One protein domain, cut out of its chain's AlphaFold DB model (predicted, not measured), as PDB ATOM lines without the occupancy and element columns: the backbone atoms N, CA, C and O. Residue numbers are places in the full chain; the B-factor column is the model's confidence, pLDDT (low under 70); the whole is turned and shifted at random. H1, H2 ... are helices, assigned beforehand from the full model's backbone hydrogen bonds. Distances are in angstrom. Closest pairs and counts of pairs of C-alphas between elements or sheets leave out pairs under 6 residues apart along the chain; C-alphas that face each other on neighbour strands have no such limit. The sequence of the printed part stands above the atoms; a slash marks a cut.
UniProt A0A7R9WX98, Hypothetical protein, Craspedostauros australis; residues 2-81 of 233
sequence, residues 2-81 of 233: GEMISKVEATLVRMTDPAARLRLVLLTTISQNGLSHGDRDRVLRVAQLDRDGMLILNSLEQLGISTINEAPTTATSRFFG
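AT A GLANCE: This is residues 2 to 81 of the 233 residues of the protein "Hypothetical protein" of Craspedostauros australis (UniProt A0A7R9WX98). H1, H2 and H3 pack side by side in a triangle, an up-and-down bundle, each running against the one before; H4 lies beside H2, and a long link leads to tiny H5 beyond one end. The printed part has 80 residues, five named helices, H1 to H5 in chain order, and no named strand: all helix. It is compact, radius of gyration of the C-alphas 12.6 A, spanning 38 by 27 by 19 A.

IN THESE COORDINATES: H2, residues 18 to 31, is 19.9 A long. H1 is residues 2 to 14, 18.8 A, from C-alpha 2 (65.222, 100.843, 141.782). H3 is residues 37 to 47, H4 51 to 62, H5 76 to 79, ending at C-alpha 79 (65.014, 79.391, 159.215).

HOW THE PARTS SIT: H2 touches H1's residues 8 to 12 alone, closest C-alphas Leu 12 and Arg 21, 6.2 A, a hairpin at a shallow tilt of 9 degrees. H2's residues 21 to 25 alone touch H3, closest C-alphas Arg 21 and Ala 47, 6.2 A, also a hairpin. H1 touches H3, closest C-alphas Leu 12 and Ala 47, 5.8 A. H4 is close to H2 but not clearly touching, closest C-alphas Leu 22 and Gly 53, 6.4 A. H5 is apart from the other helices. O i to N i+4 pairs are within hydrogen-bond range throughout H2 and H3, 8 of 9 in H1, 6 of 8 in H4; H5 is too short.

THE WHOLE: The farthest C-alphas, Thr 16 and Thr 74, are 38.4 A apart. The printed part has no cut; the H4 to H5 link is long. Model pLDDT is under 70 at residues 2, 67 and 69 to 81.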
ATOM      1  N   GLY A   2      64.639 100.475 143.086       68.88
ATOM      2  CA  GLY A   2      65.222 100.843 141.782       68.88
ATOM      3  C   GLY A   2      66.564 101.592 141.831       68.88
ATOM      4  O   GLY A   2      67.481 101.224 141.110       68.88
ATOM      5  N   GLU A   3      66.738 102.570 142.729       80.25
ATOM      6  CA  GLU A   3      67.998 103.336 142.823       80.25
ATOM      7  C   GLU A   3      69.208 102.466 143.223       80.25
ATOM      8  O   GLU A   3      70.316 102.661 142.724       80.25
ATOM      9  N   MET A   4      69.003 101.476 144.100       83.62
ATOM     10  CA  MET A   4      70.060 100.542 144.503       83.62
ATOM     11  C   MET A   4      70.459  99.648 143.331       83.62
ATOM     12  O   MET A   4      71.647  99.467 143.084       83.62
ATOM     13  N   ILE A   5      69.480  99.135 142.585       85.50
ATOM     14  CA  ILE A   5      69.720  98.271 141.425       85.50
ATOM     15  C   ILE A   5      70.472  99.043 140.336       85.50
ATOM     16  O   ILE A   5      71.477  98.551 139.837       85.50
ATOM     17  N   SER A   6      70.101 100.296 140.060       87.56
ATOM     18  CA  SER A   6      70.847 101.139 139.115       87.56
ATOM     19  C   SER A   6      72.298 101.393 139.554       87.56
ATOM     20  O   SER A   6      73.207 101.401 138.725       87.56
ATOM     21  N   LYS A   7      72.558 101.562 140.860       89.25
ATOM     22  CA  LYS A   7      73.932 101.673 141.393       89.25
ATOM     23  C   LYS A   7      74.713 100.366 141.262       89.25
ATOM     24  O   LYS A   7      75.912 100.400 140.979       89.25
ATOM     25  N   VAL A   8      74.050  99.228 141.456       89.62
ATOM     26  CA  VAL A   8      74.640  97.896 141.268       89.62
ATOM     27  C   VAL A   8      75.014  97.694 139.807       89.62
ATOM     28  O   VAL A   8      76.147  97.321 139.537       89.62
ATOM     29  N   GLU A   9      74.122  98.012 138.869       89.25
ATOM     30  CA  GLU A   9      74.397  97.939 137.430       89.25
ATOM     31  C   GLU A   9      75.614  98.797 137.056       89.25
ATOM     32  O   GLU A   9      76.560  98.302 136.446       89.25
ATOM     33  N   ALA A  10      75.646 100.060 137.498       90.56
ATOM     34  CA  ALA A  10      76.773 100.955 137.238       90.56
ATOM     35  C   ALA A  10      78.096 100.435 137.829       90.56
ATOM     36  O   ALA A  10      79.160 100.625 137.238       90.56
ATOM     37  N   THR A  11      78.037  99.781 138.992       90.56
ATOM     38  CA  THR A  11      79.205  99.164 139.630       90.56
ATOM     39  C   THR A  11      79.649  97.909 138.880       90.56
ATOM     40  O   THR A  11      80.836  97.770 138.605       90.56
ATOM     41  N   LEU A  12      78.720  97.037 138.475       90.75
ATOM     42  CA  LEU A  12      79.014  95.806 137.734       90.75
ATOM     43  C   LEU A  12      79.714  96.090 136.404       90.75
ATOM     44  O   LEU A  12      80.681  95.408 136.084       90.75
ATOM     45  N   VAL A  13      79.300  97.137 135.682       88.75
ATOM     46  CA  VAL A  13      79.959  97.565 134.432       88.75
ATOM     47  C   VAL A  13      81.422  97.962 134.661       88.75
ATOM     48  O   VAL A  13      82.259  97.799 133.777       88.75
ATOM     49  N   ARG A  14      81.749  98.496 135.841       90.38
ATOM     50  CA  ARG A  14      83.111  98.932 136.185       90.38
ATOM     51  C   ARG A  14      83.991  97.798 136.711       90.38
ATOM     52  O   ARG A  14      85.206  97.971 136.775       90.38
ATOM     53  N   MET A  15      83.410  96.671 137.120       90.12
ATOM     54  CA  MET A  15      84.142  95.556 137.720       90.12
ATOM     55  C   MET A  15      84.669  94.596 136.652       90.12
ATOM     56  O   MET A  15      83.914  94.086 135.831       90.12
ATOM     57  N   THR A  16      85.967  94.302 136.699       86.94
ATOM     58  CA  THR A  16      86.623  93.386 135.755       86.94
ATOM     59  C   THR A  16      86.649  91.944 136.264       86.94
ATOM     60  O   THR A  16      86.410  91.011 135.494       86.94
ATOM     61  N   ASP A  17      86.871  91.750 137.567       90.12
ATOM     62  CA  ASP A  17      86.967  90.426 138.184       90.12
ATOM     63  C   ASP A  17      85.617  89.674 138.144       90.12
ATOM     64  O   ASP A  17      84.625  90.167 138.696       90.12
ATOM     65  N   PRO A  18      85.538  88.495 137.493       87.25
ATOM     66  CA  PRO A  18      84.318  87.690 137.460       87.25
ATOM     67  C   PRO A  18      83.882  87.213 138.851       87.25
ATOM     68  O   PRO A  18      82.681  87.189 139.129       87.25
ATOM     69  N   ALA A  19      84.819  86.895 139.751       87.25
ATOM     70  CA  ALA A  19      84.476  86.417 141.089       87.25
ATOM     71  C   ALA A  19      83.849  87.536 141.929       87.25
ATOM     72  O   ALA A  19      82.816  87.334 142.570       87.25
ATOM     73  N   ALA A  20      84.413  88.744 141.892       89.38
ATOM     74  CA  ALA A  20      83.834  89.899 142.565       89.38
ATOM     75  C   ALA A  20      82.477  90.320 141.967       89.38
ATOM     76  O   ALA A  20      81.579  90.694 142.727       89.38
ATOM     77  N   ARG A  21      82.286  90.204 140.642       91.12
ATOM     78  CA  ARG A  21      80.973  90.416 140.000       91.12
ATOM     79  C   ARG A  21      79.929  89.437 140.525       91.12
ATOM     80  O   ARG A  21      78.856  89.870 140.939       91.12
ATOM     81  N   LEU A  22      80.260  88.145 140.581       91.25
ATOM     82  CA  LEU A  22      79.380  87.119 141.140       91.25
ATOM     83  C   LEU A  22      79.012  87.438 142.594       91.25
ATOM     84  O   LEU A  22      77.833  87.491 142.926       91.25
ATOM     85  N   ARG A  23      79.998  87.745 143.448       91.81
ATOM     86  CA  ARG A  23      79.751  88.104 144.858       91.81
ATOM     87  C   ARG A  23      78.814  89.302 145.001       91.81
ATOM     88  O   ARG A  23      77.951  89.286 145.875       91.81
ATOM     89  N   LEU A  24      78.953  90.321 144.151       91.06
ATOM     90  CA  LEU A  24      78.067  91.485 144.180       91.06
ATOM     91  C   LEU A  24      76.624  91.107 143.813       91.06
ATOM     92  O   LEU A  24      75.697  91.588 144.458       91.06
ATOM     93  N   VAL A  25      76.423  90.218 142.836       90.62
ATOM     94  CA  VAL A  25      75.090  89.696 142.482       90.62
ATOM     95  C   VAL A  25      74.482  88.868 143.621       90.62
ATOM     96  O   VAL A  25      73.297  89.010 143.925       90.62
ATOM     97  N   LEU A  26      75.280  88.033 144.294       89.31
ATOM     98  CA  LEU A  26      74.807  87.260 145.449       89.31
ATOM     99  C   LEU A  26      74.395  88.194 146.593       89.31
ATOM    100  O   LEU A  26      73.300  88.063 147.137       89.31
ATOM    101  N   LEU A  27      75.227  89.191 146.913       88.62
ATOM    102  CA  LEU A  27      74.944  90.171 147.960       88.62
ATOM    103  C   LEU A  27      73.655  90.949 147.675       88.62
ATOM    104  O   LEU A  27      72.848  91.154 148.579       88.62
ATOM    105  N   THR A  28      73.431  91.366 146.429       87.69
ATOM    106  CA  THR A  28      72.227  92.125 146.068       87.69
ATOM    107  C   THR A  28      70.978  91.263 146.150       87.69
ATOM    108  O   THR A  28      69.976  91.725 146.694       87.69
ATOM    109  N   THR A  29      71.065  90.005 145.719       85.81
ATOM    110  CA  THR A  29      69.981  89.023 145.838       85.81
ATOM    111  C   THR A  29      69.619  88.771 147.304       85.81
ATOM    112  O   THR A  29      68.452  88.893 147.673       85.81
ATOM    113  N   ILE A  30      70.614  88.519 148.163       84.31
ATOM    114  CA  ILE A  30      70.415  88.284 149.602       84.31
ATOM    115  C   ILE A  30      69.850  89.534 150.286       84.31
ATOM    116  O   ILE A  30      68.875  89.450 151.027       84.31
ATOM    117  N   SER A  31      70.413  90.714 150.005       81.88
ATOM    118  CA  SER A  31      69.988  91.972 150.638       81.88
ATOM    119  C   SER A  31      68.538  92.356 150.331       81.88
ATOM    120  O   SER A  31      67.916  93.073 151.111       81.88
ATOM    121  N   GLN A  32      67.997  91.891 149.203       80.56
ATOM    122  CA  GLN A  32      66.627  92.178 148.780       80.56
ATOM    123  C   GLN A  32      65.651  91.030 149.078       80.56
ATOM    124  O   GLN A  32      64.471  91.164 148.761       80.56
ATOM    125  N   ASN A  33      66.113  89.947 149.724       75.56
ATOM    126  CA  ASN A  33      65.363  88.698 149.921       75.56
ATOM    127  C   ASN A  33      64.803  88.114 148.611       75.56
ATOM    128  O   ASN A  33      63.705  87.563 148.585       75.56
ATOM    129  N   GLY A  34      65.574  88.245 147.532       76.19
ATOM    130  CA  GLY A  34      65.159  87.936 146.169       76.19
ATOM    131  C   GLY A  34      65.044  89.192 145.312       76.19
ATOM    132  O   GLY A  34      64.940  90.314 145.808       76.19
ATOM    133  N   LEU A  35      65.094  89.018 143.994       80.69
ATOM    134  CA  LEU A  35      64.902  90.099 143.024       80.69
ATOM    135  C   LEU A  35      63.575  89.909 142.286       80.69
ATOM    136  O   LEU A  35      63.068  88.794 142.164       80.69
ATOM    137  N   SER A  36      62.992  91.002 141.787       85.00
ATOM    138  CA  SER A  36      61.889  90.888 140.829       85.00
ATOM    139  C   SER A  36      62.405  90.244 139.536       85.00
ATOM    140  O   SER A  36      63.590  90.368 139.218       85.00
ATOM    141  N   HIS A  37      61.540  89.584 138.760       83.50
ATOM    142  CA  HIS A  37      61.964  88.935 137.510       83.50
ATOM    143  C   HIS A  37      62.655  89.929 136.557       83.50
ATOM    144  O   HIS A  37      63.717  89.648 136.010       83.50
ATOM    145  N   GLY A  38      62.107  91.145 136.438       84.75
ATOM    146  CA  GLY A  38      62.679  92.194 135.595       84.75
ATOM    147  C   GLY A  38      64.036  92.706 136.085       84.75
ATOM    148  O   GLY A  38      64.918  92.960 135.265       84.75
ATOM    149  N   ASP A  39      64.223  92.839 137.400       85.44
ATOM    150  CA  ASP A  39      65.487  93.303 137.982       85.44
ATOM    151  C   ASP A  39      66.560  92.215 137.946       85.44
ATOM    152  O   ASP A  39      67.712  92.500 137.623       85.44
ATOM    153  N   ARG A  40      66.177  90.954 138.188       85.19
ATOM    154  CA  ARG A  40      67.059  89.792 138.036       85.19
ATOM    155  C   ARG A  40      67.612  89.729 136.617       85.19
ATOM    156  O   ARG A  40      68.826  89.677 136.440       85.19
ATOM    157  N   ASP A  41      66.746  89.822 135.610       86.81
ATOM    158  CA  ASP A  41      67.159  89.771 134.204       86.81
ATOM    159  C   ASP A  41      68.057  90.949 133.814       86.81
ATOM    160  O   ASP A  41      68.943  90.821 132.968       86.81
ATOM    161  N   ARG A  42      67.843  92.135 134.395       88.31
ATOM    162  CA  ARG A  42      68.726  93.292 134.175       88.31
ATOM    163  C   ARG A  42      70.101  93.073 134.798       88.31
ATOM    164  O   ARG A  42      71.101  93.179 134.090       88.31
ATOM    165  N   VAL A  43      70.151  92.696 136.075       87.75
ATOM    166  CA  VAL A  43      71.404  92.460 136.809       87.75
ATOM    167  C   VAL A  43      72.214  91.338 136.163       87.75
ATOM    168  O   VAL A  43      73.413  91.504 135.953       87.75
ATOM    169  N   LEU A  44      71.576  90.230 135.774       88.56
ATOM    170  CA  LEU A  44      72.248  89.102 135.122       88.56
ATOM    171  C   LEU A  44      72.830  89.465 133.755       88.56
ATOM    172  O   LEU A  44      73.959  89.079 133.447       88.56
ATOM    173  N   ARG A  45      72.099  90.250 132.953       88.56
ATOM    174  CA  ARG A  45      72.597  90.730 131.655       88.56
ATOM    175  C   ARG A  45      73.837  91.605 131.800       88.56
ATOM    176  O   ARG A  45      74.756  91.477 130.996       88.56
ATOM    177  N   VAL A  46      73.870  92.475 132.809       89.75
ATOM    178  CA  VAL A  46      75.012  93.369 133.061       89.75
ATOM    179  C   VAL A  46      76.185  92.621 133.693       89.75
ATOM    180  O   VAL A  46      77.333  92.875 133.341       89.75
ATOM    181  N   ALA A  47      75.914  91.686 134.605       87.69
ATOM    182  CA  ALA A  47      76.950  90.935 135.304       87.69
ATOM    183  C   ALA A  47      77.771  90.036 134.365       87.69
ATOM    184  O   ALA A  47      78.956  89.824 134.630       87.69
ATOM    185  N   GLN A  48      77.157  89.545 133.276       87.31
ATOM    186  CA  GLN A  48      77.772  88.613 132.322       87.31
ATOM    187  C   GLN A  48      78.437  87.436 133.051       87.31
ATOM    188  O   GLN A  48      79.643  87.210 132.935       87.31
ATOM    189  N   LEU A  49      77.649  86.747 133.878       85.19
ATOM    190  CA  LEU A  49      78.121  85.595 134.637       85.19
ATOM    191  C   LEU A  49      78.375  84.412 133.700       85.19
ATOM    192  O   LEU A  49      77.618  84.181 132.757       85.19
ATOM    193  N   ASP A  50      79.432  83.660 133.995       86.44
ATOM    194  CA  ASP A  50      79.700  82.393 133.323       86.44
ATOM    195  C   ASP A  50      78.672  81.327 133.743       86.44
ATOM    196  O   ASP A  50      77.913  81.514 134.703       86.44
ATOM    197  N   ARG A  51      78.658  80.184 133.049       86.38
ATOM    198  CA  ARG A  51      77.760  79.060 133.346       86.38
ATOM    199  C   ARG A  51      77.841  78.644 134.814       86.38
ATOM    200  O   ARG A  51      76.804  78.481 135.453       86.38
ATOM    201  N   ASP A  52      79.049  78.554 135.356       86.38
ATOM    202  CA  ASP A  52      79.280  78.190 136.756       86.38
ATOM    203  C   ASP A  52      78.726  79.256 137.713       86.38
ATOM    204  O   ASP A  52      78.115  78.935 138.728       86.38
ATOM    205  N   GLY A  53      78.843  80.539 137.358       85.62
ATOM    206  CA  GLY A  53      78.259  81.633 138.139       85.62
ATOM    207  C   GLY A  53      76.730  81.573 138.194       85.62
ATOM    208  O   GLY A  53      76.133  81.861 139.231       85.62
ATOM    209  N   MET A  54      76.093  81.150 137.100       85.88
ATOM    210  CA  MET A  54      74.645  80.931 137.048       85.88
ATOM    211  C   MET A  54      74.207  79.723 137.881       85.88
ATOM    212  O   MET A  54      73.177  79.786 138.551       85.88
ATOM    213  N   LEU A  55      74.991  78.642 137.867       87.38
ATOM    214  CA  LEU A  55      74.751  77.462 138.699       87.38
ATOM    215  C   LEU A  55      74.839  77.810 140.190       87.38
ATOM    216  O   LEU A  55      73.908  77.518 140.935       87.38
ATOM    217  N   ILE A  56      75.881  78.540 140.596       88.56
ATOM    218  CA  ILE A  56      76.059  79.028 141.973       88.56
ATOM    219  C   ILE A  56      74.865  79.879 142.431       88.56
ATOM    220  O   ILE A  56      74.409  79.744 143.568       88.56
ATOM    221  N   LEU A  57      74.335  80.746 141.561       85.81
ATOM    222  CA  LEU A  57      73.168  81.565 141.895       85.81
ATOM    223  C   LEU A  57      71.924  80.708 142.166       85.81
ATOM    224  O   LEU A  57      71.160  81.027 143.072       85.81
ATOM    225  N   ASN A  58      71.730  79.625 141.416       84.31
ATOM    226  CA  ASN A  58      70.617  78.703 141.637       84.31
ATOM    227  C   ASN A  58      70.830  77.847 142.899       84.31
ATOM    228  O   ASN A  58      69.868  77.568 143.609       84.31
ATOM    229  N   SER A  59      72.074  77.499 143.248       85.56
ATOM    230  CA  SER A  59      72.390  76.798 144.506       85.56
ATOM    231  C   SER A  59      71.994  77.581 145.755       85.56
ATOM    232  O   SER A  59      71.714  76.975 146.787       85.56
ATOM    233  N   LEU A  60      71.922  78.917 145.687       81.44
ATOM    234  CA  LEU A  60      71.410  79.713 146.808       81.44
ATOM    235  C   LEU A  60      69.969  79.340 147.183       81.44
ATOM    236  O   LEU A  60      69.623  79.388 148.365       81.44
ATOM    237  N   GLU A  61      69.148  78.922 146.217       79.00
ATOM    238  CA  GLU A  61      67.775  78.479 146.486       79.00
ATOM    239  C   GLU A  61      67.761  77.214 147.348       79.00
ATOM    240  O   GLU A  61      66.922  77.081 148.240       79.00
ATOM    241  N   GLN A  62      68.733  76.317 147.150       77.94
ATOM    242  CA  GLN A  62      68.873  75.098 147.951       77.94
ATOM    243  C   GLN A  62      69.270  75.397 149.402       77.94
ATOM    244  O   GLN A  62      68.882  74.667 150.310       77.94
ATOM    245  N   LEU A  63      69.972  76.509 149.641       75.19
ATOM    246  CA  LEU A  63      70.257  77.018 150.986       75.19
ATOM    247  C   LEU A  63      69.053  77.725 151.633       75.19
ATOM    248  O   LEU A  63      69.170  78.268 152.731       75.19
ATOM    249  N   GLY A  64      67.892  77.731 150.972       70.06
ATOM    250  CA  GLY A  64      66.676  78.369 151.468       70.06
ATOM    251  C   GLY A  64      66.676  79.892 151.329       70.06
ATOM    252  O   GLY A  64      65.843  80.554 151.950       70.06
ATOM    253  N   ILE A  65      67.590  80.455 150.531       74.88
ATOM    254  CA  ILE A  65      67.612  81.879 150.192       74.88
ATOM    255  C   ILE A  65      66.802  82.060 148.910       74.88
ATOM    256  O   ILE A  65      67.201  81.611 147.836       74.88
ATOM    257  N   SER A  66      65.655  82.732 149.009       70.62
ATOM    258  CA  SER A  66      64.826  83.033 147.842       70.62
ATOM    259  C   SER A  66      65.575  83.953 146.873       70.62
ATOM    260  O   SER A  66      65.981  85.055 147.235       70.62
ATOM    261  N   THR A  67      65.743  83.519 145.625       63.97
ATOM    262  CA  THR A  67      66.371  84.320 144.559       63.97
ATOM    263  C   THR A  67      65.357  85.190 143.809       63.97
ATOM    264  O   THR A  67      65.726  86.206 143.215       63.97
ATOM    265  N   ILE A  68      64.075  84.816 143.847       72.25
ATOM    266  CA  ILE A  68      62.962  85.527 143.218       72.25
ATOM    267  C   ILE A  68      61.992  85.983 144.310       72.25
ATOM    268  O   ILE A  68      61.583  85.194 145.160       72.25
ATOM    269  N   ASN A  69      61.607  87.259 144.256       64.56
ATOM    270  CA  ASN A  69      60.525  87.823 145.064       64.56
ATOM    271  C   ASN A  69      59.159  87.368 144.519       64.56
ATOM    272  O   ASN A  69      58.406  88.161 143.956       64.56
ATOM    273  N   GLU A  70      58.838  86.086 144.658       53.72
ATOM    274  CA  GLU A  70      57.452  85.616 144.604       53.72
ATOM    275  C   GLU A  70      56.897  85.503 146.028       53.72
ATOM    276  O   GLU A  70      57.654  85.420 146.996       53.72
ATOM    277  N   ALA A  71      55.569  85.604 146.165       46.59
ATOM    278  CA  ALA A  71      54.872  85.681 147.451       46.59
ATOM    279  C   ALA A  71      55.430  84.673 148.480       46.59
ATOM    280  O   ALA A  71      55.735  83.538 148.114       46.59
ATOM    281  N   PRO A  72      55.558  85.062 149.763       45.47
ATOM    282  CA  PRO A  72      56.381  84.344 150.727       45.47
ATOM    283  C   PRO A  72      55.870  82.916 150.916       45.47
ATOM    284  O   PRO A  72      54.866  82.681 151.595       45.47
ATOM    285  N   THR A  73      56.581  81.944 150.348       43.03
ATOM    286  CA  THR A  73      56.380  80.545 150.700       43.03
ATOM    287  C   THR A  73      56.839  80.374 152.147       43.03
ATOM    288  O   THR A  73      57.929  80.761 152.558       43.03
ATOM    289  N   THR A  74      55.937  79.858 152.975       45.75
ATOM    290  CA  THR A  74      55.927  79.932 154.448       45.75
ATOM    291  C   THR A  74      57.097  79.205 155.153       45.75
ATOM    292  O   THR A  74      57.109  79.104 156.380       45.75
ATOM    293  N   ALA A  75      58.074  78.675 154.412       45.06
ATOM    294  CA  ALA A  75      59.167  77.855 154.935       45.06
ATOM    295  C   ALA A  75      60.485  78.630 155.125       45.06
ATOM    296  O   ALA A  75      61.145  78.456 156.149       45.06
ATOM    297  N   THR A  76      60.848  79.532 154.207       45.56
ATOM    298  CA  THR A  76      62.141  80.250 154.251       45.56
ATOM    299  C   THR A  76      62.166  81.359 155.306       45.56
ATOM    300  O   THR A  76      63.207  81.644 155.893       45.56
ATOM    301  N   SER A  77      60.999  81.905 155.670       43.03
ATOM    302  CA  SER A  77      60.871  82.910 156.736       43.03
ATOM    303  C   SER A  77      61.083  82.365 158.156       43.03
ATOM    304  O   SER A  77      61.083  83.154 159.104       43.03
ATOM    305  N   ARG A  78      61.164  81.034 158.327       42.62
ATOM    306  CA  ARG A  78      61.325  80.389 159.643       42.62
ATOM    307  C   ARG A  78      62.776  80.054 159.974       42.62
ATOM    308  O   ARG A  78      63.147  80.182 161.129       42.62
ATOM    309  N   PHE A  79      63.588  79.668 158.988       41.75
ATOM    310  CA  PHE A  79      65.014  79.391 159.215       41.75
ATOM    311  C   PHE A  79      65.856  80.668 159.292       41.75
ATOM    312  O   PHE A  79      66.791  80.748 160.081       41.75
ATOM    313  N   PHE A  80      65.472  81.701 158.543       44.84
ATOM    314  CA  PHE A  80      66.108  83.016 158.577       44.84
ATOM    315  C   PHE A  80      65.183  84.038 159.227       44.84
ATOM    316  O   PHE A  80      64.800  85.019 158.590       44.84
ATOM    317  N   GLY A  81      64.786  83.730 160.472       38.91
ATOM    318  CA  GLY A  81      63.769  84.400 161.285       38.91
ATOM    319  C   GLY A  81      63.400  85.797 160.802       38.91
ATOM    320  O   GLY A  81      64.266  86.669 160.743       38.91
TER     321      GLY A  81